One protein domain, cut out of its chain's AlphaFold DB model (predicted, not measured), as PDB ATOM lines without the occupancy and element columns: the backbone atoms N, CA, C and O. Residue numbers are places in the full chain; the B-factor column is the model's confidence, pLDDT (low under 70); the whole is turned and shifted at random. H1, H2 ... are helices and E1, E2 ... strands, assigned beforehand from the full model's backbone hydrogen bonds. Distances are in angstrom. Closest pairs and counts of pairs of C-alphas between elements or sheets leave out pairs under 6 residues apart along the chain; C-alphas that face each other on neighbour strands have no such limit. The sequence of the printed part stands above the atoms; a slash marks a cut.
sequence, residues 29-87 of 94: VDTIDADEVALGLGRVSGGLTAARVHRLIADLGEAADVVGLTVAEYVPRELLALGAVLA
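Overview. This is residues 29 to 87 of the 94 residues of an uncharacterized protein of Actinomyces sp. CtC 72 (UniProt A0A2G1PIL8). What is the main shape? A looped stretch, residues 29 to 49, lies around the middle of an elongated model, and H1 runs out from it toward one end. The chain then turns and folds back through E1 and the link after it to H2, and residues 79 to 87 stick out at the opposite end. What is it built of, and how large is it? The 59 printed residues hold H1, E1 and H2 in that order, mostly helix, with under half of the residues in named elements. It is loose, with a radius of gyration of the C-alphas of 14.5 A and spans of 48 by 25 by 14 A.

Along the chain. What comes first? Residues 29 to 49 hold no named element, and C-alpha 29 is at (139.501, 162.595, 215.770). Where are the named elements? H1, residues 50 to 63, begins with C-alpha 50 at (140.868, 157.731, 207.629) and is 20.1 A long from first to last C-alpha. E1, residues 65 to 69, measures 11.4 A in the same way. H2, residues 77 to 86, measures 14.1 A and ends with C-alpha 86 at (159.695, 155.240, 231.355).

Arrangement. How near do H1 and E1 come? Their closest C-alphas, those of Leu 60 and Val 66, are 7.3 A apart, the one pair within 8 A. Does E1 pair? E1 pairs with no named strand. Where is H2? H2 is apart from H1 and from E1. How are the helix backbones? Every O i to N i+4 pair in H1 and H2 is within hydrogen-bond range.

Size, cuts and confidence. Which C-alphas are farthest apart? Those of Ala 63 and Ala 87, at 48.3 A. Are there cuts or long links? The printed part has no cut; the link from H1 to E1 is tight and that from E1 to H2 is short. How confident is the model? The mean pLDDT of the printed part is 90.7, and no printed residue is under 70.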
ATOM      1  N   VAL A  29     138.739 163.765 216.246       87.19
ATOM      2  CA  VAL A  29     139.501 162.595 215.770       87.19
ATOM      3  C   VAL A  29     138.923 161.266 216.247       87.19
ATOM      4  O   VAL A  29     139.268 160.223 215.697       87.19
ATOM      5  N   ASP A  30     138.047 161.284 217.248       85.56
ATOM      6  CA  ASP A  30     137.359 160.100 217.761       85.56
ATOM      7  C   ASP A  30     136.171 159.654 216.883       85.56
ATOM      8  O   ASP A  30     135.608 158.581 217.098       85.56
ATOM      9  N   THR A  31     135.856 160.421 215.832       91.06
ATOM     10  CA  THR A  31     134.982 159.982 214.732       91.06
ATOM     11  C   THR A  31     135.659 158.982 213.791       91.06
ATOM     12  O   THR A  31     134.968 158.285 213.034       91.06
ATOM     13  N   ILE A  32     136.997 158.900 213.820       93.31
ATOM     14  CA  ILE A  32     137.755 157.887 213.084       93.31
ATOM     15  C   ILE A  32     137.546 156.531 213.755       93.31
ATOM     16  O   ILE A  32     137.536 156.423 214.979       93.31
ATOM     17  N   ASP A  33     137.374 155.492 212.940       94.69
ATOM     18  CA  ASP A  33     137.175 154.133 213.425       94.69
ATOM     19  C   ASP A  33     138.323 153.706 214.351       94.69
ATOM     20  O   ASP A  33     139.488 153.641 213.939       94.69
ATOM     21  N   ALA A  34     137.986 153.386 215.603       92.88
ATOM     22  CA  ALA A  34     138.966 152.959 216.593       92.88
ATOM     23  C   ALA A  34     139.647 151.629 216.224       92.88
ATOM     24  O   ALA A  34     140.713 151.339 216.772       92.88
ATOM     25  N   ASP A  35     139.069 150.853 215.299       94.12
ATOM     26  CA  ASP A  35     139.692 149.646 214.749       94.12
ATOM     27  C   ASP A  35     140.826 149.971 213.750       94.12
ATOM     28  O   ASP A  35     141.728 149.151 213.565       94.12
ATOM     29  N   GLU A  36     140.833 151.163 213.133       93.12
ATOM     30  CA  GLU A  36     141.966 151.657 212.334       93.12
ATOM     31  C   GLU A  36     142.993 152.377 213.213       93.12
ATOM     32  O   GLU A  36     144.191 152.086 213.142       93.12
ATOM     33  N   VAL A  37     142.533 153.329 214.033       90.19
ATOM     34  CA  VAL A  37     143.388 154.082 214.957       90.19
ATOM     35  C   VAL A  37     142.567 154.708 216.090       90.19
ATOM     36  O   VAL A  37     141.647 155.489 215.873       90.19
ATOM     37  N   ALA A  38     142.928 154.403 217.337       91.06
ATOM     38  CA  ALA A  38     142.271 154.964 218.517       91.06
ATOM     39  C   ALA A  38     142.886 156.323 218.898       91.06
ATOM     40  O   ALA A  38     143.913 156.366 219.573       91.06
ATOM     41  N   LEU A  39     142.266 157.427 218.470       87.56
ATOM     42  CA  LEU A  39     142.825 158.780 218.632       87.56
ATOM     43  C   LEU A  39     142.232 159.599 219.789       87.56
ATOM     44  O   LEU A  39     142.869 160.561 220.211       87.56
ATOM     45  N   GLY A  40     141.052 159.242 220.306       86.31
ATOM     46  CA  GLY A  40     140.336 160.034 221.314       86.31
ATOM     47  C   GLY A  40     140.165 159.378 222.686       86.31
ATOM     48  O   GLY A  40     140.808 158.384 223.045       86.31
ATOM     49  N   LEU A  41     139.272 159.958 223.498       81.06
ATOM     50  CA  LEU A  41     138.909 159.379 224.796       81.06
ATOM     51  C   LEU A  41     138.124 158.075 224.632       81.06
ATOM     52  O   LEU A  41     138.408 157.108 225.348       81.06
ATOM     53  N   GLY A  42     137.165 158.059 223.704       76.62
ATOM     54  CA  GLY A  42     136.381 156.885 223.343       76.62
ATOM     55  C   GLY A  42     137.147 155.933 222.421       76.62
ATOM     56  O   GLY A  42     137.930 156.354 221.576       76.62
ATOM     57  N   ARG A  43     136.909 154.626 222.578       85.56
ATOM     58  CA  ARG A  43     137.288 153.596 221.596       85.56
ATOM     59  C   ARG A  43     136.008 152.987 221.047       85.56
ATOM     60  O   ARG A  43     135.488 152.028 221.615       85.56
ATOM     61  N   VAL A  44     135.467 153.616 220.011       86.38
ATOM     62  CA  VAL A  44     134.213 153.214 219.370       86.38
ATOM     63  C   VAL A  44     134.540 152.658 217.988       86.38
ATOM     64  O   VAL A  44     135.164 153.340 217.179       86.38
ATOM     65  N   SER A  45     134.153 151.409 217.738       91.38
ATOM     66  CA  SER A  45     134.337 150.761 216.439       91.38
ATOM     67  C   SER A  45     133.226 151.126 215.454       91.38
ATOM     68  O   SER A  45     132.122 151.519 215.850       91.38
ATOM     69  N   GLY A  46     133.507 150.975 214.158       93.25
ATOM     70  CA  GLY A  46     132.552 151.254 213.082       93.25
ATOM     71  C   GLY A  46     132.430 152.737 212.721       93.25
ATOM     72  O   GLY A  46     131.420 153.146 212.142       93.25
ATOM     73  N   GLY A  47     133.439 153.536 213.079       93.12
ATOM     74  CA  GLY A  47     133.560 154.946 212.708       93.12
ATOM     75  C   GLY A  47     133.909 155.167 211.230       93.12
ATOM     76  O   GLY A  47     133.808 154.281 210.373       93.12
ATOM     77  N   LEU A  48     134.317 156.392 210.895       94.94
ATOM     78  CA  LEU A  48     134.826 156.694 209.559       94.94
ATOM     79  C   LEU A  48     136.252 156.171 209.415       94.94
ATOM     80  O   LEU A  48     137.101 156.422 210.259       94.94
ATOM     81  N   THR A  49     136.559 155.516 208.297       95.62
ATOM     82  CA  THR A  49     137.964 155.238 207.986       95.62
ATOM     83  C   THR A  49     138.717 156.537 207.704       95.62
ATOM     84  O   THR A  49     138.131 157.493 207.178       95.62
ATOM     85  N   ALA A  50     140.026 156.573 207.943       93.19
ATOM     86  CA  ALA A  50     140.868 157.731 207.629       93.19
ATOM     87  C   ALA A  50     140.730 158.146 206.150       93.19
ATOM     88  O   ALA A  50     140.605 159.324 205.816       93.19
ATOM     89  N   ALA A  51     140.630 157.165 205.247       95.94
ATOM     90  CA  ALA A  51     140.386 157.413 203.827       95.94
ATOM     91  C   ALA A  51     139.020 158.073 203.546       95.94
ATOM     92  O   ALA A  51     138.892 158.855 202.601       95.94
ATOM     93  N   ARG A  52     137.978 157.764 204.331       95.75
ATOM     94  CA  ARG A  52     136.670 158.435 204.231       95.75
ATOM     95  C   ARG A  52     136.726 159.851 204.787       95.75
ATOM     96  O   ARG A  52     136.162 160.732 204.150       95.75
ATOM     97  N   VAL A  53     137.440 160.076 205.890       93.38
ATOM     98  CA  VAL A  53     137.670 161.426 206.432       93.38
ATOM     99  C   VAL A  53     138.390 162.303 205.406       93.38
ATOM    100  O   VAL A  53     137.928 163.402 205.114       93.38
ATOM    101  N   HIS A  54     139.452 161.798 204.769       93.19
ATOM    102  CA  HIS A  54     140.155 162.534 203.712       93.19
ATOM    103  C   HIS A  54     139.236 162.903 202.544       93.19
ATOM    104  O   HIS A  54     139.269 164.039 202.076       93.19
ATOM    105  N   ARG A  55     138.404 161.959 202.079       95.56
ATOM    106  CA  ARG A  55     137.441 162.238 201.004       95.56
ATOM    107  C   ARG A  55     136.399 163.266 201.417       95.56
ATOM    108  O   ARG A  55     136.151 164.178 200.649       95.56
ATOM    109  N   LEU A  56     135.865 163.175 202.632       92.56
ATOM    110  CA  LEU A  56     134.889 164.139 203.139       92.56
ATOM    111  C   LEU A  56     135.454 165.566 203.171       92.56
ATOM    112  O   LEU A  56     134.776 166.500 202.755       92.56
ATOM    113  N   ILE A  57     136.694 165.734 203.637       90.19
ATOM    114  CA  ILE A  57     137.362 167.045 203.669       90.19
ATOM    115  C   ILE A  57     137.617 167.559 202.245       90.19
ATOM    116  O   ILE A  57     137.417 168.742 201.980       90.19
ATOM    117  N   ALA A  58     138.020 166.685 201.319       91.81
ATOM    118  CA  ALA A  58     138.200 167.057 199.917       91.81
ATOM    119  C   ALA A  58     136.874 167.484 199.262       91.81
ATOM    120  O   ALA A  58     136.809 168.550 198.656       91.81
ATOM    121  N   ASP A  59     135.806 166.707 199.454       92.00
ATOM    122  CA  ASP A  59     134.468 167.009 198.938       92.00
ATOM    123  C   ASP A  59     133.939 168.341 199.505       92.00
ATOM    124  O   ASP A  59     133.271 169.101 198.803       92.00
ATOM    125  N   LEU A  60     134.277 168.661 200.759       89.25
ATOM    126  CA  LEU A  60     133.951 169.948 201.374       89.25
ATOM    127  C   LEU A  60     134.676 171.115 200.691       89.25
ATOM    128  O   LEU A  60     134.053 172.149 200.453       89.25
ATOM    129  N   GLY A  61     135.954 170.937 200.346       89.12
ATOM    130  CA  GLY A  61     136.752 171.932 199.621       89.12
ATOM    131  C   GLY A  61     136.274 172.193 198.189       89.12
ATOM    132  O   GLY A  61     136.440 173.298 197.684       89.12
ATOM    133  N   GLU A  62     135.634 171.213 197.546       91.62
ATOM    134  CA  GLU A  62     134.985 171.404 196.239       91.62
ATOM    135  C   GLU A  62     133.632 172.128 196.361       91.62
ATOM    136  O   GLU A  62     133.209 172.849 195.454       91.62
ATOM    137  N   ALA A  63     132.926 171.936 197.481       88.50
ATOM    138  CA  ALA A  63     131.582 172.469 197.692       88.50
ATOM    139  C   ALA A  63     131.557 173.886 198.296       88.50
ATOM    140  O   ALA A  63     130.581 174.618 198.096       88.50
ATOM    141  N   ALA A  64     132.590 174.268 199.046       87.44
ATOM    142  CA  ALA A  64     132.654 175.520 199.791       87.44
ATOM    143  C   ALA A  64     134.096 176.028 199.954       87.44
ATOM    144  O   ALA A  64     135.063 175.276 199.895       87.44
ATOM    145  N   ASP A  65     134.225 177.322 200.225       87.44
ATOM    146  CA  ASP A  65     135.457 177.951 200.688       87.44
ATOM    147  C   ASP A  65     135.705 177.559 202.155       87.44
ATOM    148  O   ASP A  65     135.065 178.064 203.085       87.44
ATOM    149  N   VAL A  66     136.584 176.581 202.372       85.94
ATOM    150  CA  VAL A  66     136.952 176.126 203.717       85.94
ATOM    151  C   VAL A  66     137.950 177.113 204.310       85.94
ATOM    152  O   VAL A  66     139.127 177.126 203.952       85.94
ATOM    153  N   VAL A  67     137.476 177.937 205.241       89.31
ATOM    154  CA  VAL A  67     138.265 179.018 205.859       89.31
ATOM    155  C   VAL A  67     138.948 178.594 207.163       89.31
ATOM    156  O   VAL A  67     139.731 179.361 207.724       89.31
ATOM    157  N   GLY A  68     138.666 177.380 207.643       85.19
ATOM    158  CA  GLY A  68     139.216 176.838 208.881       85.19
ATOM    159  C   GLY A  68     139.073 175.318 208.994       85.19
ATOM    160  O   GLY A  68     138.102 174.713 208.524       85.19
ATOM    161  N   LEU A  69     140.089 174.703 209.602       88.94
ATOM    162  CA  LEU A  69     140.143 173.284 209.934       88.94
ATOM    163  C   LEU A  69     140.762 173.142 211.323       88.94
ATOM    164  O   LEU A  69     141.932 173.477 211.516       88.94
ATOM    165  N   THR A  70     139.996 172.618 212.274       90.00
ATOM    166  CA  THR A  70     140.484 172.329 213.625       90.00
ATOM    167  C   THR A  70     140.475 170.834 213.885       90.00
ATOM    168  O   THR A  70     139.471 170.167 213.674       90.00
ATOM    169  N   VAL A  71     141.594 170.310 214.378       89.88
ATOM    170  CA  VAL A  71     141.704 168.917 214.825       89.88
ATOM    171  C   VAL A  71     141.488 168.889 216.333       89.88
ATOM    172  O   VAL A  71     142.315 169.419 217.080       89.88
ATOM    173  N   ALA A  72     140.382 168.298 216.773       90.00
ATOM    174  CA  ALA A  72     139.972 168.282 218.173       90.00
ATOM    175  C   ALA A  72     139.971 166.862 218.760       90.00
ATOM    176  O   ALA A  72     140.114 165.870 218.051       90.00
ATOM    177  N   GLU A  73     139.865 166.793 220.089       90.19
ATOM    178  CA  GLU A  73     139.703 165.558 220.876       90.19
ATOM    179  C   GLU A  73     140.829 164.511 220.778       90.19
ATOM    180  O   GLU A  73     140.669 163.371 221.211       90.19
ATOM    181  N   TYR A  74     142.012 164.896 220.290       91.56
ATOM    182  CA  TYR A  74     143.175 164.011 220.288       91.56
ATOM    183  C   TYR A  74     143.716 163.759 221.699       91.56
ATOM    184  O   TYR A  74     144.098 164.686 222.418       91.56
ATOM    185  N   VAL A  75     143.817 162.481 222.070       91.75
ATOM    186  CA  VAL A  75     144.401 162.022 223.331       91.75
ATOM    187  C   VAL A  75     145.502 160.996 223.042       91.75
ATOM    188  O   VAL A  75     145.198 159.849 222.715       91.75
ATOM    189  N   PRO A  76     146.791 161.348 223.218       91.69
ATOM    190  CA  PRO A  76     147.923 160.479 222.886       91.69
ATOM    191  C   PRO A  76     148.158 159.411 223.970       91.69
ATOM    192  O   PRO A  76     149.189 159.399 224.645       91.69
ATOM    193  N   ARG A  77     147.183 158.528 224.197       89.31
ATOM    194  CA  ARG A  77     147.139 157.635 225.367       89.31
ATOM    195  C   ARG A  77     148.343 156.702 225.447       89.31
ATOM    196  O   ARG A  77     148.893 156.523 226.529       89.31
ATOM    197  N   GLU A  78     148.764 156.135 224.324       89.75
ATOM    198  CA  GLU A  78     149.914 155.236 224.239       89.75
ATOM    199  C   GLU A  78     151.217 155.979 224.558       89.75
ATOM    200  O   GLU A  78     152.061 155.444 225.275       89.75
ATOM    201  N   LEU A  79     151.356 157.232 224.112       92.88
ATOM    202  CA  LEU A  79     152.512 158.071 224.440       92.88
ATOM    203  C   LEU A  79     152.529 158.448 225.926       92.88
ATOM    204  O   LEU A  79     153.577 158.372 226.561       92.88
ATOM    205  N   LEU A  80     151.377 158.811 226.494       93.38
ATOM    206  CA  LEU A  80     151.254 159.103 227.926       93.38
ATOM    207  C   LEU A  80     151.568 157.865 228.777       93.38
ATOM    208  O   LEU A  80     152.297 157.961 229.762       93.38
ATOM    209  N   ALA A  81     151.058 156.697 228.379       92.31
ATOM    210  CA  ALA A  81     151.334 155.432 229.052       92.31
ATOM    211  C   ALA A  81     152.817 155.056 228.956       92.31
ATOM    212  O   ALA A  81     153.413 154.670 229.960       92.31
ATOM    213  N   LEU A  82     153.432 155.217 227.781       93.88
ATOM    214  CA  LEU A  82     154.866 155.010 227.605       93.88
ATOM    215  C   LEU A  82     155.671 155.962 228.493       93.88
ATOM    216  O   LEU A  82     156.578 155.514 229.186       93.88
ATOM    217  N   GLY A  83     155.303 157.243 228.533       93.62
ATOM    218  CA  GLY A  83     155.917 158.222 229.429       93.62
ATOM    219  C   GLY A  83     155.867 157.775 230.892       93.62
ATOM    220  O   GLY A  83     156.883 157.816 231.578       93.62
ATOM    221  N   ALA A  84     154.724 157.258 231.350       93.00
ATOM    222  CA  ALA A  84     154.579 156.729 232.706       93.00
ATOM    223  C   ALA A  84     155.433 155.473 232.967       93.00
ATOM    224  O   ALA A  84     155.983 155.331 234.054       93.00
ATOM    225  N   VAL A  85     155.570 154.572 231.987       93.44
ATOM    226  CA  VAL A  85     156.429 153.375 232.094       93.44
ATOM    227  C   VAL A  85     157.911 153.748 232.161       93.44
ATOM    228  O   VAL A  85     158.682 153.098 232.864       93.44
ATOM    229  N   LEU A  86     158.311 154.778 231.418       93.62
ATOM    230  CA  LEU A  86     159.695 155.240 231.355       93.62
ATOM    231  C   LEU A  86     160.081 156.139 232.540       93.62
ATOM    232  O   LEU A  86     161.270 156.281 232.828       93.62
ATOM    233  N   ALA A  87     159.102 156.724 233.230       92.69
ATOM    234  CA  ALA A  87     159.332 157.610 234.362       92.69
ATOM    235  C   ALA A  87     160.131 156.908 235.475       92.69
ATOM    236  O   ALA A  87     159.735 155.864 235.994       92.69
TER     237      ALA A  87